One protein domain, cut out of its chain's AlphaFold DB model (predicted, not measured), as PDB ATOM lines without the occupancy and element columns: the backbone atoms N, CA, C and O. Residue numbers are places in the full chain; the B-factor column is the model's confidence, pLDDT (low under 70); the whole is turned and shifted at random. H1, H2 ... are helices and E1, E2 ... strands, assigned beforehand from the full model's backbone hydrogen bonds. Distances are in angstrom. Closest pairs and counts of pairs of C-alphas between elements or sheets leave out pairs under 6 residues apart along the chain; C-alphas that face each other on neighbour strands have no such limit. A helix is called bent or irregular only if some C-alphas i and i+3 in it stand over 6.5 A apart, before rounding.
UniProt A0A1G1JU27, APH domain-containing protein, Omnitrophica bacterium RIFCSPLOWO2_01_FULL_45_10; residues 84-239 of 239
ATOM      1  N   CYS A  84      39.573  19.880 122.213       97.06
ATOM      2  CA  CYS A  84      38.304  20.534 122.529       97.06
ATOM      3  C   CYS A  84      37.518  20.869 121.249       97.06
ATOM      4  O   CYS A  84      38.087  20.922 120.146       97.06
ATOM      5  N   GLY A  85      36.207  21.078 121.374       95.56
ATOM      6  CA  GLY A  85      35.426  21.687 120.303       95.56
ATOM      7  C   GLY A  85      35.964  23.073 119.938       95.56
ATOM      8  O   GLY A  85      36.539  23.770 120.766       95.56
ATOM      9  N   ASP A  86      35.802  23.456 118.672       96.56
ATOM     10  CA  ASP A  86      36.312  24.717 118.132       96.56
ATOM     11  C   ASP A  86      35.163  25.581 117.601       96.56
ATOM     12  O   ASP A  86      34.729  25.445 116.450       96.56
ATOM     13  N   LEU A  87      34.677  26.510 118.426       95.81
ATOM     14  CA  LEU A  87      33.609  27.434 118.042       95.81
ATOM     15  C   LEU A  87      34.053  28.476 116.999       95.81
ATOM     16  O   LEU A  87      33.211  29.197 116.452       95.81
ATOM     17  N   SER A  88      35.341  28.526 116.626       95.44
ATOM     18  CA  SER A  88      35.861  29.338 115.515       95.44
ATOM     19  C   SER A  88      35.517  28.773 114.124       95.44
ATOM     20  O   SER A  88      35.630  29.473 113.106       95.44
ATOM     21  N   ARG A  89      34.984  27.547 114.039       96.12
ATOM     22  CA  ARG A  89      34.500  26.929 112.790       96.12
ATOM     23  C   ARG A  89      33.015  27.209 112.534       96.12
ATOM     24  O   ARG A  89      32.317  27.804 113.353       96.12
ATOM     25  N   SER A  90      32.552  26.904 111.318       97.75
ATOM     26  CA  SER A  90      31.124  26.989 110.969       97.75
ATOM     27  C   SER A  90      30.310  25.986 111.781       97.75
ATOM     28  O   SER A  90      30.855  24.970 112.206       97.75
ATOM     29  N   VAL A  91      28.992  26.182 111.841       98.44
ATOM     30  CA  VAL A  91      28.084  25.127 112.319       98.44
ATOM     31  C   VAL A  91      28.206  23.900 111.417       98.44
ATOM     32  O   VAL A  91      28.360  22.788 111.906       98.44
ATOM     33  N   GLU A  92      28.241  24.103 110.094       98.50
ATOM     34  CA  GLU A  92      28.479  23.008 109.142       98.50
ATOM     35  C   GLU A  92      29.857  22.353 109.329       98.50
ATOM     36  O   GLU A  92      29.961  21.130 109.317       98.50
ATOM     37  N   GLY A  93      30.901  23.140 109.596       97.69
ATOM     38  CA  GLY A  93      32.260  22.626 109.766       97.69
ATOM     39  C   GLY A  93      32.442  21.796 111.038       97.69
ATOM     40  O   GLY A  93      33.329  20.947 111.081       97.69
ATOM     41  N   ASN A  94      31.601  22.023 112.048       97.94
ATOM     42  CA  ASN A  94      31.571  21.261 113.295       97.94
ATOM     43  C   ASN A  94      30.459  20.208 113.334       97.94
ATOM     44  O   ASN A  94      30.314  19.535 114.349       97.94
ATOM     45  N   HIS A  95      29.669  20.057 112.266       98.44
ATOM     46  CA  HIS A  95      28.423  19.288 112.294       98.44
ATOM     47  C   HIS A  95      28.606  17.862 112.824       98.44
ATOM     48  O   HIS A  95      27.903  17.477 113.756       98.44
ATOM     49  N   ALA A  96      29.588  17.118 112.310       98.12
ATOM     50  CA  ALA A  96      29.859  15.747 112.749       98.12
ATOM     51  C   ALA A  96      30.214  15.670 114.245       98.12
ATOM     52  O   ALA A  96      29.618  14.887 114.983       98.12
ATOM     53  N   ARG A  97      31.116  16.538 114.720       98.31
ATOM     54  CA  ARG A  97      31.549  16.560 116.126       98.31
ATOM     55  C   ARG A  97      30.450  17.035 117.072       98.31
ATOM     56  O   ARG A  97      30.277  16.430 118.124       98.31
ATOM     57  N   ILE A  98      29.658  18.045 116.699       98.62
ATOM     58  CA  ILE A  98      28.494  18.456 117.501       98.62
ATOM     59  C   ILE A  98      27.492  17.303 117.563       98.62
ATOM     60  O   ILE A  98      27.018  16.961 118.638       98.62
ATOM     61  N   LYS A  99      27.210  16.635 116.440       98.69
ATOM     62  CA  LYS A  99      26.311  15.476 116.420       98.69
ATOM     63  C   LYS A  99      26.796  14.347 117.331       98.69
ATOM     64  O   LYS A  99      25.978  13.765 118.042       98.69
ATOM     65  N   ASN A 100      28.099  14.071 117.353       98.56
ATOM     66  CA  ASN A 100      28.690  13.075 118.248       98.56
ATOM     67  C   ASN A 100      28.631  13.505 119.721       98.56
ATOM     68  O   ASN A 100      28.300  12.675 120.564       98.56
ATOM     69  N   ALA A 101      28.834  14.789 120.030       98.44
ATOM     70  CA  ALA A 101      28.611  15.331 121.374       98.44
ATOM     71  C   ALA A 101      27.151  15.168 121.827       98.44
ATOM     72  O   ALA A 101      26.893  14.662 122.914       98.44
ATOM     73  N   LEU A 102      26.183  15.507 120.970       98.00
ATOM     74  CA  LEU A 102      24.756  15.338 121.266       98.00
ATOM     75  C   LEU A 102      24.391  13.866 121.469       98.00
ATOM     76  O   LEU A 102      23.670  13.539 122.407       98.00
ATOM     77  N   LYS A 103      24.900  12.972 120.612       97.56
ATOM     78  CA  LYS A 103      24.711  11.524 120.760       97.56
ATOM     79  C   LYS A 103      25.222  11.051 122.119       97.56
ATOM     80  O   LYS A 103      24.507  10.364 122.837       97.56
ATOM     81  N   HIS A 104      26.454  11.427 122.448       96.81
ATOM     82  CA  HIS A 104      27.101  11.068 123.700       96.81
ATOM     83  C   HIS A 104      26.318  11.577 124.909       96.81
ATOM     84  O   HIS A 104      26.078  10.824 125.848       96.81
ATOM     85  N   HIS A 105      25.864  12.832 124.871       96.00
ATOM     86  CA  HIS A 105      25.021  13.401 125.922       96.00
ATOM     87  C   HIS A 105      23.737  12.588 126.106       96.00
ATOM     88  O   HIS A 105      23.461  12.135 127.214       96.00
ATOM     89  N   VAL A 106      23.006  12.305 125.025       94.75
ATOM     90  CA  VAL A 106      21.782  11.492 125.087       94.75
ATOM     91  C   VAL A 106      22.057  10.118 125.707       94.75
ATOM     92  O   VAL A 106      21.380   9.727 126.657       94.75
ATOM     93  N   ASP A 107      23.081   9.410 125.230       93.31
ATOM     94  CA  ASP A 107      23.412   8.059 125.701       93.31
ATOM     95  C   ASP A 107      23.762   8.026 127.205       93.31
ATOM     96  O   ASP A 107      23.475   7.051 127.903       93.31
ATOM     97  N   ILE A 108      24.352   9.101 127.732       91.44
ATOM     98  CA  ILE A 108      24.794   9.189 129.129       91.44
ATOM     99  C   ILE A 108      23.695   9.704 130.060       91.44
ATOM    100  O   ILE A 108      23.465   9.132 131.130       91.44
ATOM    101  N   PHE A 109      23.012  10.780 129.673       85.88
ATOM    102  CA  PHE A 109      22.072  11.489 130.536       85.88
ATOM    103  C   PHE A 109      20.667  10.884 130.491       85.88
ATOM    104  O   PHE A 109      19.994  10.840 131.520       85.88
ATOM    105  N   GLU A 110      20.219  10.345 129.354       73.81
ATOM    106  CA  GLU A 110      18.859   9.796 129.250       73.81
ATOM    107  C   GLU A 110      18.691   8.407 129.858       73.81
ATOM    108  O   GLU A 110      17.573   7.995 130.158       73.81
ATOM    109  N   THR A 111      19.789   7.702 130.126       62.91
ATOM    110  CA  THR A 111      19.760   6.445 130.891       62.91
ATOM    111  C   THR A 111      19.555   6.676 132.394       62.91
ATOM    112  O   THR A 111      19.582   5.735 133.188       62.91
ATOM    113  N   SER A 112      19.428   7.930 132.831       64.81
ATOM    114  CA  SER A 112      19.227   8.308 134.226       64.81
ATOM    115  C   SER A 112      17.745   8.478 134.559       64.81
ATOM    116  O   SER A 112      16.998   9.094 133.806       64.81
ATOM    117  N   SER A 113      17.319   7.979 135.722       65.81
ATOM    118  CA  SER A 113      15.992   8.283 136.278       65.81
ATOM    119  C   SER A 113      15.879   9.731 136.768       65.81
ATOM    120  O   SER A 113      14.772  10.248 136.903       65.81
ATOM    121  N   SER A 114      17.011  10.389 137.029       72.38
ATOM    122  CA  SER A 114      17.103  11.797 137.414       72.38
ATOM    123  C   SER A 114      17.489  12.686 136.230       72.38
ATOM    124  O   SER A 114      18.313  12.306 135.395       72.38
ATOM    125  N   CYS A 115      16.929  13.896 136.194       82.31
ATOM    126  CA  CYS A 115      17.185  14.912 135.174       82.31
ATOM    127  C   CYS A 115      18.466  15.708 135.480       82.31
ATOM    128  O   CYS A 115      18.423  16.921 135.667       82.31
ATOM    129  N   PHE A 116      19.607  15.023 135.583       92.88
ATOM    130  CA  PHE A 116      20.883  15.724 135.722       92.88
ATOM    131  C   PHE A 116      21.238  16.473 134.435       92.88
ATOM    132  O   PHE A 116      20.885  16.050 133.337       92.88
ATOM    133  N   ASN A 117      21.958  17.575 134.590       94.62
ATOM    134  CA  ASN A 117      22.505  18.404 133.531       94.62
ATOM    135  C   ASN A 117      23.950  18.751 133.888       94.62
ATOM    136  O   ASN A 117      24.298  18.901 135.062       94.62
ATOM    137  N   HIS A 118      24.777  18.919 132.864       96.44
ATOM    138  CA  HIS A 118      26.093  19.527 132.982       96.44
ATOM    139  C   HIS A 118      25.981  21.006 133.378       96.44
ATOM    140  O   HIS A 118      26.799  21.509 134.141       96.44
ATOM    141  N   GLY A 119      24.967  21.705 132.857       94.25
ATOM    142  CA  GLY A 119      24.691  23.113 133.144       94.25
ATOM    143  C   GLY A 119      25.503  24.087 132.290       94.25
ATOM    144  O   GLY A 119      25.020  25.166 131.970       94.25
ATOM    145  N   ASP A 120      26.686  23.696 131.828       94.94
ATOM    146  CA  ASP A 120      27.432  24.421 130.787       94.94
ATOM    147  C   ASP A 120      27.957  23.470 129.706       94.94
ATOM    148  O   ASP A 120      29.162  23.317 129.514       94.94
ATOM    149  N   TYR A 121      27.064  22.695 129.077       96.81
ATOM    150  CA  TYR A 121      27.447  21.739 128.025       96.81
ATOM    151  C   TYR A 121      27.793  22.459 126.707       96.81
ATOM    152  O   TYR A 121      27.141  22.285 125.676       96.81
ATOM    153  N   SER A 122      28.803  23.324 126.767       96.44
ATOM    154  CA  SER A 122      29.398  24.015 125.630       96.44
ATOM    155  C   SER A 122      30.124  23.028 124.719       96.44
ATOM    156  O   SER A 122      30.699  22.038 125.177       96.44
ATOM    157  N   PHE A 123      30.165  23.314 123.416       97.31
ATOM    158  CA  PHE A 123      30.960  22.504 122.488       97.31
ATOM    159  C   PHE A 123      32.462  22.531 122.831       97.31
ATOM    160  O   PHE A 123      33.155  21.535 122.615       97.31
ATOM    161  N   GLU A 124      32.967  23.626 123.411       96.50
ATOM    162  CA  GLU A 124      34.376  23.751 123.834       96.50
ATOM    163  C   GLU A 124      34.702  22.886 125.063       96.50
ATOM    164  O   GLU A 124      35.853  22.481 125.245       96.50
ATOM    165  N   ASN A 125      33.682  22.509 125.839       97.62
ATOM    166  CA  ASN A 125      33.804  21.644 127.015       97.62
ATOM    167  C   ASN A 125      33.805  20.144 126.666       97.62
ATOM    168  O   ASN A 125      33.897  19.289 127.550       97.62
ATOM    169  N   VAL A 126      33.740  19.793 125.378       98.19
ATOM    170  CA  VAL A 126      33.825  18.408 124.909       98.19
ATOM    171  C   VAL A 126      35.206  18.152 124.313       98.19
ATOM    172  O   VAL A 126      35.623  18.817 123.366       98.19
ATOM    173  N   VAL A 127      35.914  17.167 124.864       97.94
ATOM    174  CA  VAL A 127      37.227  16.704 124.403       97.94
ATOM    175  C   VAL A 127      37.028  15.520 123.468       97.94
ATOM    176  O   VAL A 127      36.327  14.567 123.809       97.94
ATOM    177  N   PHE A 128      37.671  15.558 122.306       97.88
ATOM    178  CA  PHE A 128      37.535  14.556 121.256       97.88
ATOM    179  C   PHE A 128      38.861  13.868 120.934       97.88
ATOM    180  O   PHE A 128      39.919  14.505 120.964       97.88
ATOM    181  N   ASP A 129      38.770  12.597 120.548       96.69
ATOM    182  CA  ASP A 129      39.810  11.853 119.835       96.69
ATOM    183  C   ASP A 129      39.313  11.604 118.401       96.69
ATOM    184  O   ASP A 129      38.375  10.841 118.164       96.69
ATOM    185  N   GLY A 130      39.848  12.363 117.443       95.00
ATOM    186  CA  GLY A 130      39.241  12.484 116.118       95.00
ATOM    187  C   GLY A 130      37.839  13.104 116.189       95.00
ATOM    188  O   GLY A 130      37.681  14.245 116.633       95.00
ATOM    189  N   ASP A 131      36.831  12.359 115.732       94.69
ATOM    190  CA  ASP A 131      35.421  12.764 115.802       94.69
ATOM    191  C   ASP A 131      34.683  12.164 117.012       94.69
ATOM    192  O   ASP A 131      33.559  12.583 117.304       94.69
ATOM    193  N   ASP A 132      35.292  11.218 117.727       96.06
ATOM    194  CA  ASP A 132      34.674  10.541 118.864       96.06
ATOM    195  C   ASP A 132      34.849  11.349 120.152       96.06
ATOM    196  O   ASP A 132      35.879  11.985 120.388       96.06
ATOM    197  N   VAL A 133      33.824  11.331 121.007       97.56
ATOM    198  CA  VAL A 133      33.874  12.005 122.308       97.56
ATOM    199  C   VAL A 133      34.762  11.200 123.251       97.56
ATOM    200  O   VAL A 133      34.427  10.082 123.637       97.56
ATOM    201  N   LEU A 134      35.885  11.794 123.649       96.44
ATOM    202  CA  LEU A 134      36.815  11.223 124.617       96.44
ATOM    203  C   LEU A 134      36.387  11.554 126.053       96.44
ATOM    204  O   LEU A 134      36.437  10.697 126.937       96.44
ATOM    205  N   TRP A 135      36.014  12.811 126.308       97.38
ATOM    206  CA  TRP A 135      35.673  13.288 127.649       97.38
ATOM    207  C   TRP A 135      34.829  14.569 127.622       97.38
ATOM    208  O   TRP A 135      34.807  15.284 126.626       97.38
ATOM    209  N   VAL A 136      34.168  14.881 128.738       97.62
ATOM    210  CA  VAL A 136      33.462  16.153 128.965       97.62
ATOM    211  C   VAL A 136      34.069  16.799 130.207       97.62
ATOM    212  O   VAL A 136      34.189  16.138 131.240       97.62
ATOM    213  N   ILE A 137      34.501  18.052 130.099       96.69
ATOM    214  CA  ILE A 137      35.165  18.814 131.167       96.69
ATOM    215  C   ILE A 137      34.273  19.947 131.679       96.69
ATOM    216  O   ILE A 137      33.281  20.284 131.053       96.69
ATOM    217  N   ASP A 138      34.697  20.566 132.782       94.69
ATOM    218  CA  ASP A 138      34.101  21.788 133.334       94.69
ATOM    219  C   ASP A 138      32.701  21.624 133.951       94.69
ATOM    220  O   ASP A 138      31.778  22.399 133.725       94.69
ATOM    221  N   TRP A 139      32.564  20.620 134.821       96.50
ATOM    222  CA  TRP A 139      31.307  20.260 135.493       96.50
ATOM    223  C   TRP A 139      30.893  21.214 136.633       96.50
ATOM    224  O   TRP A 139      30.131  20.833 137.522       96.50
ATOM    225  N   GLU A 140      31.375  22.457 136.661       94.25
ATOM    226  CA  GLU A 140      31.141  23.382 137.784       94.25
ATOM    227  C   GLU A 140      29.680  23.844 137.948       94.25
ATOM    228  O   GLU A 140      29.309  24.423 138.981       94.25
ATOM    229  N   HIS A 141      28.841  23.557 136.950       94.75
ATOM    230  CA  HIS A 141      27.405  23.830 136.921       94.75
ATOM    231  C   HIS A 141      26.537  22.564 137.000       94.75
ATOM    232  O   HIS A 141      25.329  22.643 136.770       94.75
ATOM    233  N   PHE A 142      27.118  21.415 137.369       96.50
ATOM    234  CA  PHE A 142      26.382  20.157 137.494       96.50
ATOM    235  C   PHE A 142      25.181  20.288 138.445       96.50
ATOM    236  O   PHE A 142      25.323  20.715 139.596       96.50
ATOM    237  N   THR A 143      23.985  19.943 137.961       95.25
ATOM    238  CA  THR A 143      22.726  20.134 138.699       95.25
ATOM    239  C   THR A 143      21.592  19.267 138.150       95.25
ATOM    240  O   THR A 143      21.621  18.852 136.996       95.25
ATOM    241  N   ASP A 144      20.551  19.029 138.943       94.19
ATOM    242  CA  ASP A 144      19.269  18.446 138.526       94.19
ATOM    243  C   ASP A 144      18.136  19.478 138.384       94.19
ATOM    244  O   ASP A 144      16.990  19.118 138.117       94.19
ATOM    245  N   LEU A 145      18.445  20.768 138.555       93.81
ATOM    246  CA  LEU A 145      17.449  21.844 138.571       93.81
ATOM    247  C   LEU A 145      17.089  22.370 137.176       93.81
ATOM    248  O   LEU A 145      16.061  23.026 137.017       93.81
ATOM    249  N   LEU A 146      17.925  22.111 136.168       93.62
ATOM    250  CA  LEU A 146      17.692  22.588 134.806       93.62
ATOM    251  C   LEU A 146      16.726  21.668 134.038       93.62
ATOM    252  O   LEU A 146      16.745  20.447 134.228       93.62
ATOM    253  N   PRO A 147      15.904  22.219 133.123       92.25
ATOM    254  CA  PRO A 147      15.002  21.415 132.308       92.25
ATOM    255  C   PRO A 147      15.739  20.376 131.464       92.25
ATOM    256  O   PRO A 147      16.800  20.652 130.901       92.25
ATOM    257  N   LYS A 148      15.124  19.197 131.301       90.56
ATOM    258  CA  LYS A 148      15.654  18.148 130.426       90.56
ATOM    259  C   LYS A 148      15.874  18.709 129.019       90.56
ATOM    260  O   LYS A 148      14.992  19.355 128.458       90.56
ATOM    261  N   GLY A 149      17.053  18.451 128.460       92.19
ATOM    262  CA  GLY A 149      17.419  18.912 127.122       92.19
ATOM    263  C   GLY A 149      18.018  20.319 127.067       92.19
ATOM    264  O   GLY A 149      18.408  20.735 125.975       92.19
ATOM    265  N   PHE A 150      18.156  21.022 128.202       95.12
ATOM    266  CA  PHE A 150      18.855  22.309 128.265       95.12
ATOM    267  C   PHE A 150      20.252  22.220 127.640       95.12
ATOM    268  O   PHE A 150      20.543  22.965 126.709       95.12
ATOM    269  N   ASP A 151      21.073  21.264 128.082       96.69
ATOM    270  CA  ASP A 151      22.442  21.062 127.588       96.69
ATOM    271  C   ASP A 151      22.498  20.856 126.062       96.69
ATOM    272  O   ASP A 151      23.317  21.464 125.372       96.69
ATOM    273  N   LEU A 152      21.592  20.031 125.515       97.06
ATOM    274  CA  LEU A 152      21.513  19.750 124.076       97.06
ATOM    275  C   LEU A 152      21.176  21.016 123.285       97.06
ATOM    276  O   LEU A 152      21.809  21.322 122.271       97.06
ATOM    277  N   ALA A 153      20.163  21.750 123.749       96.69
ATOM    278  CA  ALA A 153      19.709  22.968 123.104       96.69
ATOM    279  C   ALA A 153      20.780  24.069 123.196       96.69
ATOM    280  O   ALA A 153      21.056  24.744 122.203       96.69
ATOM    281  N   TYR A 154      21.430  24.200 124.354       97.31
ATOM    282  CA  TYR A 154      22.509  25.152 124.588       97.31
ATOM    283  C   TYR A 154      23.701  24.901 123.660       97.31
ATOM    284  O   TYR A 154      24.085  25.814 122.934       97.31
ATOM    285  N   CYS A 155      24.202  23.664 123.584       97.88
ATOM    286  CA  CYS A 155      25.333  23.286 122.729       97.88
ATOM    287  C   CYS A 155      25.126  23.684 121.254       97.88
ATOM    288  O   CYS A 155      25.993  24.281 120.610       97.88
ATOM    289  N   ILE A 156      23.937  23.399 120.704       98.06
ATOM    290  CA  ILE A 156      23.612  23.725 119.305       98.06
ATOM    291  C   ILE A 156      23.510  25.239 119.108       98.06
ATOM    292  O   ILE A 156      24.027  25.794 118.129       98.06
ATOM    293  N   MET A 157      22.805  25.909 120.018       97.50
ATOM    294  CA  MET A 157      22.538  27.333 119.894       97.50
ATOM    295  C   MET A 157      23.817  28.147 120.070       97.50
ATOM    296  O   MET A 157      24.028  29.100 119.319       97.50
ATOM    297  N   GLU A 158      24.696  27.755 120.984       97.00
ATOM    298  CA  GLU A 158      26.012  28.355 121.182       97.00
ATOM    299  C   GLU A 158      26.850  28.314 119.891       97.00
ATOM    300  O   GLU A 158      27.359  29.348 119.444       97.00
ATOM    301  N   ALA A 159      26.912  27.163 119.210       97.69
ATOM    302  CA  ALA A 159      27.600  27.044 117.923       97.69
ATOM    303  C   ALA A 159      27.029  27.998 116.859       97.69
ATOM    304  O   ALA A 159      27.777  28.647 116.114       97.69
ATOM    305  N   CYS A 160      25.700  28.132 116.804       97.81
ATOM    306  CA  CYS A 160      25.037  29.089 115.917       97.81
ATOM    307  C   CYS A 160      25.387  30.535 116.284       97.81
ATOM    308  O   CYS A 160      25.694  31.343 115.400       97.81
ATOM    309  N   TYR A 161      25.375  30.853 117.578       97.12
ATOM    310  CA  TYR A 161      25.681  32.173 118.101       97.12
ATOM    311  C   TYR A 161      27.094  32.617 117.728       97.12
ATOM    312  O   TYR A 161      27.258  33.669 117.108       97.12
ATOM    313  N   PHE A 162      28.118  31.817 118.030       96.50
ATOM    314  CA  PHE A 162      29.500  32.206 117.740       96.50
ATOM    315  C   PHE A 162      29.793  32.268 116.242       96.50
ATOM    316  O   PHE A 162      30.520  33.161 115.791       96.50
ATOM    317  N   CYS A 163      29.185  31.386 115.442       96.75
ATOM    318  CA  CYS A 163      29.272  31.470 113.986       96.75
ATOM    319  C   CYS A 163      28.678  32.795 113.472       96.75
ATOM    320  O   CYS A 163      29.336  33.503 112.702       96.75
ATOM    321  N   LEU A 164      27.486  33.177 113.954       95.62
ATOM    322  CA  LEU A 164      26.862  34.459 113.622       95.62
ATOM    323  C   LEU A 164      27.727  35.632 114.083       95.62
ATOM    324  O   LEU A 164      27.997  36.528 113.289       95.62
ATOM    325  N   LYS A 165      28.183  35.628 115.338       94.88
ATOM    326  CA  LYS A 165      28.916  36.749 115.933       94.88
ATOM    327  C   LYS A 165      30.227  37.025 115.209       94.88
ATOM    328  O   LYS A 165      30.554  38.179 114.949       94.88
ATOM    329  N   ARG A 166      30.947  35.967 114.830       94.69
ATOM    330  CA  ARG A 166      32.221  36.067 114.111       94.69
ATOM    331  C   ARG A 166      32.049  36.496 112.657       94.69
ATOM    332  O   ARG A 166      32.862  37.255 112.144       94.69
ATOM    333  N   ARG A 167      31.031  35.976 111.964       94.38
ATOM    334  CA  ARG A 167      30.868  36.160 110.508       94.38
ATOM    335  C   ARG A 167      29.858  37.242 110.125       94.38
ATOM    336  O   ARG A 167      29.743  37.569 108.947       94.38
ATOM    337  N   GLY A 168      29.068  37.724 111.080       93.69
ATOM    338  CA  GLY A 168      27.895  38.572 110.858       93.69
ATOM    339  C   GLY A 168      26.721  37.867 110.163       93.69
ATOM    340  O   GLY A 168      25.719  38.514 109.870       93.69
ATOM    341  N   ARG A 169      26.832  36.563 109.852       94.56
ATOM    342  CA  ARG A 169      25.800  35.773 109.155       94.56
ATOM    343  C   ARG A 169      25.971  34.265 109.357       94.56
ATOM    344  O   ARG A 169      27.093  33.788 109.502       94.56
ATOM    345  N   LEU A 170      24.873  33.521 109.216       97.00
ATOM    346  CA  LEU A 170      24.877  32.071 108.987       97.00
ATOM    347  C   LEU A 170      24.650  31.781 107.498       97.00
ATOM    348  O   LEU A 170      23.814  32.413 106.849       97.00
ATOM    349  N   THR A 171      25.408  30.847 106.923       97.62
ATOM    350  CA  THR A 171      25.183  30.411 105.536       97.62
ATOM    351  C   THR A 171      23.978  29.470 105.441       97.62
ATOM    352  O   THR A 171      23.543  28.906 106.440       97.62
ATOM    353  N   LYS A 172      23.464  29.214 104.227       98.00
ATOM    354  CA  LYS A 172      22.417  28.192 104.021       98.00
ATOM    355  C   LYS A 172      22.840  26.810 104.538       98.00
ATOM    356  O   LYS A 172      22.005  26.087 105.067       98.00
ATOM    357  N   LYS A 173      24.128  26.469 104.407       98.44
ATOM    358  CA  LYS A 173      24.693  25.220 104.934       98.44
ATOM    359  C   LYS A 173      24.715  25.205 106.461       98.44
ATOM    360  O   LYS A 173      24.325  24.204 107.041       98.44
ATOM    361  N   ASP A 174      25.093  26.314 107.101       98.44
ATOM    362  CA  ASP A 174      25.059  26.431 108.567       98.44
ATOM    363  C   ASP A 174      23.635  26.286 109.111       98.44
ATOM    364  O   ASP A 174      23.416  25.573 110.082       98.44
ATOM    365  N   ILE A 175      22.658  26.924 108.458       98.31
ATOM    366  CA  ILE A 175      21.243  26.835 108.842       98.31
ATOM    367  C   ILE A 175      20.735  25.399 108.678       98.31
ATOM    368  O   ILE A 175      20.070  24.878 109.569       98.31
ATOM    369  N   ALA A 176      21.057  24.744 107.558       98.38
ATOM    370  CA  ALA A 176      20.689  23.349 107.330       98.38
ATOM    371  C   ALA A 176      21.329  22.415 108.372       98.38
ATOM    372  O   ALA A 176      20.636  21.565 108.922       98.38
ATOM    373  N   ALA A 177      22.612  22.616 108.689       98.62
ATOM    374  CA  ALA A 177      23.322  21.865 109.719       98.62
ATOM    375  C   ALA A 177      22.696  22.069 111.108       98.62
ATOM    376  O   ALA A 177      22.448  21.093 111.805       98.62
ATOM    377  N   ALA A 178      22.372  23.307 111.490       98.25
ATOM    378  CA  ALA A 178      21.697  23.601 112.754       98.25
ATOM    379  C   ALA A 178      20.333  22.900 112.849       98.25
ATOM    380  O   ALA A 178      20.042  22.246 113.849       98.25
ATOM    381  N   LYS A 179      19.513  22.983 111.790       97.31
ATOM    382  CA  LYS A 179      18.203  22.315 111.734       97.31
ATOM    383  C   LYS A 179      18.337  20.789 111.794       97.31
ATOM    384  O   LYS A 179      17.538  20.152 112.473       97.31
ATOM    385  N   ASP A 180      19.346  20.210 111.141       98.38
ATOM    386  CA  ASP A 180      19.649  18.776 111.252       98.38
ATOM    387  C   ASP A 180      20.031  18.382 112.686       98.38
ATOM    388  O   ASP A 180      19.487  17.415 113.206       98.38
ATOM    389  N   LEU A 181      20.896  19.154 113.352       98.50
ATOM    390  CA  LEU A 181      21.312  18.895 114.737       98.50
ATOM    391  C   LEU A 181      20.143  18.995 115.724       98.50
ATOM    392  O   LEU A 181      19.997  18.123 116.578       98.50
ATOM    393  N   ILE A 182      19.280  20.008 115.574       97.38
ATOM    394  CA  ILE A 182      18.044  20.148 116.362       97.38
ATOM    395  C   ILE A 182      17.163  18.918 116.160       97.38
ATOM    396  O   ILE A 182      16.795  18.262 117.128       97.38
ATOM    397  N   ASN A 183      16.850  18.576 114.906       97.31
ATOM    398  CA  ASN A 183      15.984  17.439 114.603       97.31
ATOM    399  C   ASN A 183      16.582  16.124 115.113       97.31
ATOM    400  O   ASN A 183      15.854  15.278 115.632       97.31
ATOM    401  N   TYR A 184      17.898  15.947 114.981       97.88
ATOM    402  CA  TYR A 184      18.611  14.792 115.506       97.88
ATOM    403  C   TYR A 184      18.451  14.687 117.022       97.88
ATOM    404  O   TYR A 184      18.051  13.631 117.510       97.88
ATOM    405  N   ALA A 185      18.719  15.773 117.747       96.38
ATOM    406  CA  ALA A 185      18.636  15.797 119.197       96.38
ATOM    407  C   ALA A 185      17.193  15.589 119.682       96.38
ATOM    408  O   ALA A 185      16.992  14.740 120.541       96.38
ATOM    409  N   GLU A 186      16.191  16.247 119.081       95.56
ATOM    410  CA  GLU A 186      14.765  16.034 119.400       95.56
ATOM    411  C   GLU A 186      14.327  14.582 119.146       95.56
ATOM    412  O   GLU A 186      13.611  13.982 119.948       95.56
ATOM    413  N   THR A 187      14.774  13.990 118.034       95.88
ATOM    414  CA  THR A 187      14.438  12.601 117.675       95.88
ATOM    415  C   THR A 187      15.073  11.612 118.641       95.88
ATOM    416  O   THR A 187      14.438  10.636 119.033       95.88
ATOM    417  N   LYS A 188      16.341  11.832 119.001       94.75
ATOM    418  CA  LYS A 188      17.082  10.932 119.884       94.75
ATOM    419  C   LYS A 188      16.619  11.019 121.327       94.75
ATOM    420  O   LYS A 188      16.526   9.977 121.959       94.75
ATOM    421  N   SER A 189      16.290  12.219 121.788       92.56
ATOM    422  CA  SER A 189      15.856  12.457 123.160       92.56
ATOM    423  C   SER A 189      14.354  12.235 123.381       92.56
ATOM    424  O   SER A 189      13.865  12.148 124.510       92.56
ATOM    425  N   GLY A 190      13.579  12.177 122.291       92.56
ATOM    426  CA  GLY A 190      12.124  12.061 122.339       92.56
ATOM    427  C   GLY A 190      11.430  13.304 122.905       92.56
ATOM    428  O   GLY A 190      10.266  13.216 123.299       92.56
ATOM    429  N   MET A 191      12.112  14.454 122.967       91.44
ATOM    430  CA  MET A 191      11.550  15.703 123.488       91.44
ATOM    431  C   MET A 191      11.758  16.873 122.532       91.44
ATOM    432  O   MET A 191      12.718  16.927 121.769       91.44
ATOM    433  N   LYS A 192      10.863  17.857 122.614       94.38
ATOM    434  CA  LYS A 192      11.032  19.140 121.931       94.38
ATOM    435  C   LYS A 192      12.053  19.979 122.700       94.38
ATOM    436  O   LYS A 192      11.839  20.246 123.880       94.38
ATOM    437  N   LEU A 193      13.127  20.399 122.035       92.88
ATOM    438  CA  LEU A 193      14.260  21.067 122.692       92.88
ATOM    439  C   LEU A 193      14.183  22.590 122.647       92.88
ATOM    440  O   LEU A 193      14.718  23.249 123.529       92.88
ATOM    441  N   ILE A 194      13.548  23.150 121.617       93.44
ATOM    442  CA  ILE A 194      13.505  24.597 121.376       93.44
ATOM    443  C   ILE A 194      12.137  25.042 120.857       93.44
ATOM    444  O   ILE A 194      11.410  24.280 120.208       93.44
ATOM    445  N   ASP A 195      11.788  26.311 121.073       94.00
ATOM    446  CA  ASP A 195      10.725  26.939 120.290       94.00
ATOM    447  C   ASP A 195      11.239  27.247 118.879       94.00
ATOM    448  O   ASP A 195      12.094  28.107 118.688       94.00
ATOM    449  N   LYS A 196      10.690  26.566 117.867       90.88
ATOM    450  CA  LYS A 196      11.064  26.761 116.456       90.88
ATOM    451  C   LYS A 196      10.766  28.180 115.959       90.88
ATOM    452  O   LYS A 196      11.348  28.596 114.969       90.88
ATOM    453  N   ASN A 197       9.888  28.932 116.624       93.31
ATOM    454  CA  ASN A 197       9.608  30.319 116.252       93.31
ATOM    455  C   ASN A 197      10.607  31.325 116.831       93.31
ATOM    456  O   ASN A 197      10.688  32.441 116.314       93.31
ATOM    457  N   SER A 198      11.301  30.958 117.906       95.69
ATOM    458  CA  SER A 198      12.123  31.861 118.714       95.69
ATOM    459  C   SER A 198      13.240  31.110 119.469       95.69
ATOM    460  O   SER A 198      13.345  31.211 120.694       95.69
ATOM    461  N   PRO A 199      14.084  30.323 118.774       94.62
ATOM    462  CA  PRO A 199      15.030  29.405 119.411       94.62
ATOM    463  C   PRO A 199      16.079  30.075 120.309       94.62
ATOM    464  O   PRO A 199      16.405  29.546 121.370       94.62
ATOM    465  N   ALA A 200      16.607  31.235 119.923       95.62
ATOM    466  CA  ALA A 200      17.572  31.982 120.725       95.62
ATOM    467  C   ALA A 200      16.896  32.694 121.900       95.62
ATOM    468  O   ALA A 200      17.430  32.665 123.010       95.62
ATOM    469  N   THR A 201      15.711  33.282 121.693       96.62
ATOM    470  CA  THR A 201      14.923  33.840 122.807       96.62
ATOM    471  C   THR A 201      14.548  32.748 123.815       96.62
ATOM    472  O   THR A 201      14.607  32.986 125.018       96.62
ATOM    473  N   PHE A 202      14.218  31.540 123.351       95.50
ATOM    474  CA  PHE A 202      13.917  30.402 124.215       95.50
ATOM    475  C   PHE A 202      15.098  30.048 125.134       95.50
ATOM    476  O   PHE A 202      14.911  29.972 126.345       95.50
ATOM    477  N   ILE A 203      16.320  29.921 124.596       95.19
ATOM    478  CA  ILE A 203      17.525  29.673 125.412       95.19
ATOM    479  C   ILE A 203      17.796  30.813 126.394       95.19
ATOM    480  O   ILE A 203      18.088  30.557 127.561       95.19
ATOM    481  N   LEU A 204      17.680  32.066 125.945       95.50
ATOM    482  CA  LEU A 204      17.875  33.225 126.817       95.50
ATOM    483  C   LEU A 204      16.910  33.195 128.008       95.50
ATOM    484  O   LEU A 204      17.338  33.412 129.139       95.50
ATOM    485  N   ASN A 205      15.634  32.891 127.761       95.31
ATOM    486  CA  ASN A 205      14.631  32.780 128.816       95.31
ATOM    487  C   ASN A 205      14.938  31.608 129.753       95.31
ATOM    488  O   ASN A 205      14.898  31.795 130.959       95.31
ATOM    489  N   LEU A 206      15.348  30.443 129.233       94.19
ATOM    490  CA  LEU A 206      15.758  29.319 130.082       94.19
ATOM    491  C   LEU A 206      16.911  29.685 131.022       94.19
ATOM    492  O   LEU A 206      16.864  29.347 132.204       94.19
ATOM    493  N   ILE A 207      17.927  30.396 130.528       94.12
ATOM    494  CA  ILE A 207      19.040  30.869 131.362       94.12
ATOM    495  C   ILE A 207      18.537  31.891 132.391       94.12
ATOM    496  O   ILE A 207      18.908  31.824 133.563       94.12
ATOM    497  N   ALA A 208      17.675  32.822 131.971       94.25
ATOM    498  CA  ALA A 208      17.136  33.870 132.832       94.25
ATOM    499  C   ALA A 208      16.229  33.324 133.950       94.25
ATOM    500  O   ALA A 208      16.315  33.789 135.086       94.25
ATOM    501  N   ASP A 209      15.422  32.311 133.657       95.06
ATOM    502  CA  ASP A 209      14.522  31.675 134.620       95.06
ATOM    503  C   ASP A 209      15.287  30.785 135.617       95.06
ATOM    504  O   ASP A 209      14.800  30.512 136.712       95.06
ATOM    505  N   ASN A 210      16.514  30.371 135.272       94.31
ATOM    506  CA  ASN A 210      17.357  29.482 136.078       94.31
ATOM    507  C   ASN A 210      18.667  30.141 136.549       94.31
ATOM    508  O   ASN A 210      19.639  29.451 136.856       94.31
ATOM    509  N   GLN A 211      18.708  31.475 136.666       93.38
ATOM    510  CA  GLN A 211      19.915  32.229 137.055       93.38
ATOM    511  C   GLN A 211      20.585  31.730 138.340       93.38
ATOM    512  O   GLN A 211      21.807  31.811 138.467       93.38
ATOM    513  N   ALA A 212      19.811  31.193 139.285       92.19
ATOM    514  CA  ALA A 212      20.330  30.661 140.542       92.19
ATOM    515  C   ALA A 212      21.326  29.499 140.345       92.19
ATOM    516  O   ALA A 212      22.257  29.375 141.137       92.19
ATOM    517  N   VAL A 213      21.175  28.696 139.282       91.62
ATOM    518  CA  VAL A 213      22.094  27.592 138.940       91.62
ATOM    519  C   VAL A 213      23.473  28.123 138.544       91.62
ATOM    520  O   VAL A 213      24.508  27.579 138.931       91.62
ATOM    521  N   PHE A 214      23.491  29.216 137.786       89.38
ATOM    522  CA  PHE A 214      24.713  29.821 137.259       89.38
ATOM    523  C   PHE A 214      25.346  30.799 138.257       89.38
ATOM    524  O   PHE A 214      26.550  31.068 138.215       89.38
ATOM    525  N   GLY A 215      24.539  31.339 139.171       88.62
ATOM    526  CA  GLY A 215      24.950  32.310 140.172       88.62
ATOM    527  C   GLY A 215      25.626  33.515 139.526       88.62
ATOM    528  O   GLY A 215      25.167  34.067 138.524       88.62
ATOM    529  N   ARG A 216      26.777  33.911 140.075       86.69
ATOM    530  CA  ARG A 216      27.561  35.017 139.518       86.69
ATOM    531  C   ARG A 216      28.066  34.733 138.111       86.69
ATOM    532  O   ARG A 216      28.380  35.695 137.436       86.69
ATOM    533  N   GLN A 217      28.134  33.483 137.657       86.94
ATOM    534  CA  GLN A 217      28.692  33.120 136.354       86.94
ATOM    535  C   GLN A 217      27.705  33.266 135.192       86.94
ATOM    536  O   GLN A 217      28.107  33.106 134.047       86.94
ATOM    537  N   VAL A 218      26.442  33.637 135.444       90.62
ATOM    538  CA  VAL A 218      25.435  33.801 134.377       90.62
ATOM    539  C   VAL A 218      25.895  34.749 133.259       90.62
ATOM    540  O   VAL A 218      25.612  34.528 132.087       90.62
ATOM    541  N   HIS A 219      26.688  35.768 133.595       88.38
ATOM    542  CA  HIS A 219      27.250  36.706 132.624       88.38
ATOM    543  C   HIS A 219      28.333  36.089 131.724       88.38
ATOM    544  O   HIS A 219      28.858  36.786 130.868       88.38
ATOM    545  N   LYS A 220      28.729  34.829 131.898       85.31
ATOM    546  CA  LYS A 220      29.614  34.137 130.950       85.31
ATOM    547  C   LYS A 220      28.840  33.579 129.757       85.31
ATOM    548  O   LYS A 220      29.413  33.424 128.682       85.31
ATOM    549  N   TYR A 221      27.536  33.350 129.919       89.75
ATOM    550  CA  TYR A 221      26.704  32.754 128.885       89.75
ATOM    551  C   TYR A 221      26.509  33.743 127.728       89.75
ATOM    552  O   TYR A 221      25.974  34.839 127.941       89.75
ATOM    553  N   PRO A 222      26.886  33.380 126.486       88.25
ATOM    554  CA  PRO A 222      26.916  34.328 125.374       88.25
ATOM    555  C   PRO A 222      25.564  34.996 125.105       88.25
ATOM    556  O   PRO A 222      25.500  36.190 124.813       88.25
ATOM    557  N   PHE A 223      24.469  34.254 125.272       88.81
ATOM    558  CA  PHE A 223      23.106  34.754 125.085       88.81
ATOM    559  C   PHE A 223      22.740  35.874 126.060       88.81
ATOM    560  O   PHE A 223      22.054  36.814 125.663       88.81
ATOM    561  N   PHE A 224      23.226  35.813 127.300       85.50
ATOM    562  CA  PHE A 224      22.860  36.761 128.353       85.50
ATOM    563  C   PHE A 224      23.471  38.152 128.128       85.50
ATOM    564  O   PHE A 224      22.829  39.165 128.387       85.50
ATOM    565  N   ASN A 225      24.682  38.211 127.566       85.50
ATOM    566  CA  ASN A 225      25.366  39.470 127.238       85.50
ATOM    567  C   ASN A 225      25.110  39.961 125.810       85.50
ATOM    568  O   ASN A 225      25.689  40.959 125.369       85.50
ATOM    569  N   SER A 226      24.303  39.237 125.044       88.19
ATOM    570  CA  SER A 226      24.082  39.567 123.645       88.19
ATOM    571  C   SER A 226      23.144  40.744 123.479       88.19
ATOM    572  O   SER A 226      22.180  40.925 124.219       88.19
ATOM    573  N   SER A 227      23.395  41.538 122.437       91.38
ATOM    574  CA  SER A 227      22.441  42.568 122.055       91.38
ATOM    575  C   SER A 227      21.120  41.914 121.651       91.38
ATOM    576  O   SER A 227      21.112  40.868 120.998       91.38
ATOM    577  N   ARG A 228      19.991  42.562 121.967       93.00
ATOM    578  CA  ARG A 228      18.669  42.079 121.537       93.00
ATOM    579  C   ARG A 228      18.613  41.844 120.020       93.00
ATOM    580  O   ARG A 228      18.035  40.864 119.570       93.00
ATOM    581  N   LYS A 229      19.317  42.682 119.253       93.88
ATOM    582  CA  LYS A 229      19.478  42.553 117.800       93.88
ATOM    583  C   LYS A 229      20.104  41.218 117.377       93.88
ATOM    584  O   LYS A 229      19.661  40.653 116.382       93.88
ATOM    585  N   ASP A 230      21.122  40.731 118.087       93.19
ATOM    586  CA  ASP A 230      21.777  39.453 117.767       93.19
ATOM    587  C   ASP A 230      20.832  38.269 118.048       93.19
ATOM    588  O   ASP A 230      20.737  37.351 117.233       93.19
ATOM    589  N   ILE A 231      20.078  38.332 119.153       95.88
ATOM    590  CA  ILE A 231      19.061  37.331 119.518       95.88
ATOM    591  C   ILE A 231      17.934  37.287 118.480       95.88
ATOM    592  O   ILE A 231      17.648  36.228 117.925       95.88
ATOM    593  N   ASP A 232      17.353  38.442 118.146       95.69
ATOM    594  CA  ASP A 232      16.267  38.539 117.164       95.69
ATOM    595  C   ASP A 232      16.720  38.075 115.765       95.69
ATOM    596  O   ASP A 232      15.943  37.501 114.997       95.69
ATOM    597  N   LEU A 233      17.992  38.308 115.415       95.06
ATOM    598  CA  LEU A 233      18.564  37.845 114.154       95.06
ATOM    599  C   LEU A 233      18.696  36.317 114.113       95.06
ATOM    600  O   LEU A 233      18.354  35.722 113.089       95.06
ATOM    601  N   LEU A 234      19.159  35.680 115.195       95.56
ATOM    602  CA  LEU A 234      19.193  34.214 115.286       95.56
ATOM    603  C   LEU A 234      17.791  33.616 115.185       95.56
ATOM    604  O   LEU A 234      17.597  32.690 114.396       95.56
ATOM    605  N   ASP A 235      16.819  34.180 115.906       96.44
ATOM    606  CA  ASP A 235      15.426  33.730 115.854       96.44
ATOM    607  C   ASP A 235      14.879  33.787 114.425       96.44
ATOM    608  O   ASP A 235      14.333  32.810 113.912       96.44
ATOM    609  N   LYS A 236      15.102  34.907 113.730       96.19
ATOM    610  CA  LYS A 236      14.670  35.088 112.341       96.19
ATOM    611  C   LYS A 236      15.318  34.094 111.374       96.19
ATOM    612  O   LYS A 236      14.670  33.685 110.414       96.19
ATOM    613  N   ILE A 237      16.597  33.774 111.566       94.31
ATOM    614  CA  ILE A 237      17.359  32.904 110.660       94.31
ATOM    615  C   ILE A 237      17.004  31.424 110.860       94.31
ATOM    616  O   ILE A 237      17.002  30.662 109.890       94.31
ATOM    617  N   LEU A 238      16.760  31.013 112.105       93.56
ATOM    618  CA  LEU A 238      16.574  29.608 112.471       93.56
ATOM    619  C   LEU A 238      15.111  29.150 112.468       93.56
ATOM    620  O   LEU A 238      14.881  27.940 112.426       93.56
ATOM    621  N   LYS A 239      14.156  30.085 112.438       90.62
ATOM    622  CA  LYS A 239      12.743  29.811 112.135       90.62
ATOM    623  C   LYS A 239      12.570  29.041 110.817       90.62
ATOM    624  O   LYS A 239      11.692  28.156 110.754       90.62
TER     625      LYS A 239
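This is residues 84 to 239 of the 239 residues of the protein "APH domain-containing protein" of Omnitrophica bacterium RIFCSPLOWO2_01_FULL_45_10 (UniProt A0A1G1JU27). Three long helices, H1, H2 and H3, lie side by side as an up-and-down bundle, with a small two-strand hairpin, E1 and E2, packed on H1. H4 and H6 pack on H2 at large angles to it, and the uneven helix H5 lies farther out near H4. Printed are 156 residues, with six named helices and two named strands in the order H1, E1, E2, H2, H3, H4, H5, H6; the sheet E1 - E2 is antiparallel and the class is mostly helix. The whole is compact, with a radius of gyration of the C-alphas of 14.3 A, and rounded, spanning 38 by 35 by 27 A.

H1, residues 95 to 109, comes first. E1, residues 126 to 129, and E2, residues 132 to 136, form an antiparallel hairpin, with N 127 and O 135 2.8 A apart and N 134 and O 127 2.8 A apart, within hydrogen-bond range. The closest C-alphas of H1 and E2, those of Ala 101 and Val 133, are 6.3 A apart. H2, residues 150 to 167, is the hub, touching four helices. With residues 152 to 156 alone it touches H1, closest at C-alphas 102 and 152, 6.2 A, at a shallow tilt of 20 degrees, opposite ways. H3, residues 172 to 189, forms a helical hairpin with H2, at a shallow tilt of 6 degrees, opposite ways; C-alphas 156 and 178 are closest, 6.8 A. H3 also touches H1, the same way at a shallow tilt of 16 degrees; C-alphas 95 and 177 are closest, 6.3 A. H4, residues 199 to 209, touches residues 150 to 157 of H2 at a steep tilt of 58 degrees; C-alphas 154 and 203 are closest, 6.8 A. H5, residues 211 to 220, is close to H4 but not clearly touching, the closest C-alphas, 207 and 218, being 7.7 A apart. H6, residues 228 to 238, touches H4, closest at C-alphas 200 and 235, 5.6 A, and is about perpendicular to H2, at 75 degrees, touching it closest at C-alphas 161 and 234, 7.4 A. In H1, H2, H3, H4 and H6 every O i to N i+4 pair is within hydrogen-bond range; in H5 1 of 6 is, beside 4 of 7 O i to N i+3 pairs.

H1 begins at C-alpha 95, (28.423, 19.288, 112.294), and is 20.8 A long. H2 and H3 measure 25.5 A and 25.6 A. H5 is irregular, with C-alphas 213 and 216 9.2 A apart. H6 ends at C-alpha 238, (16.574, 29.608, 112.471).

The two C-alphas farthest apart, those of Ser 113 and Gly 168, are 41.3 A apart. The printed part has no cut. The links H1 to E1 and E2 to H2 are long. Residues 111 to 113 are under 70 in pLDDT.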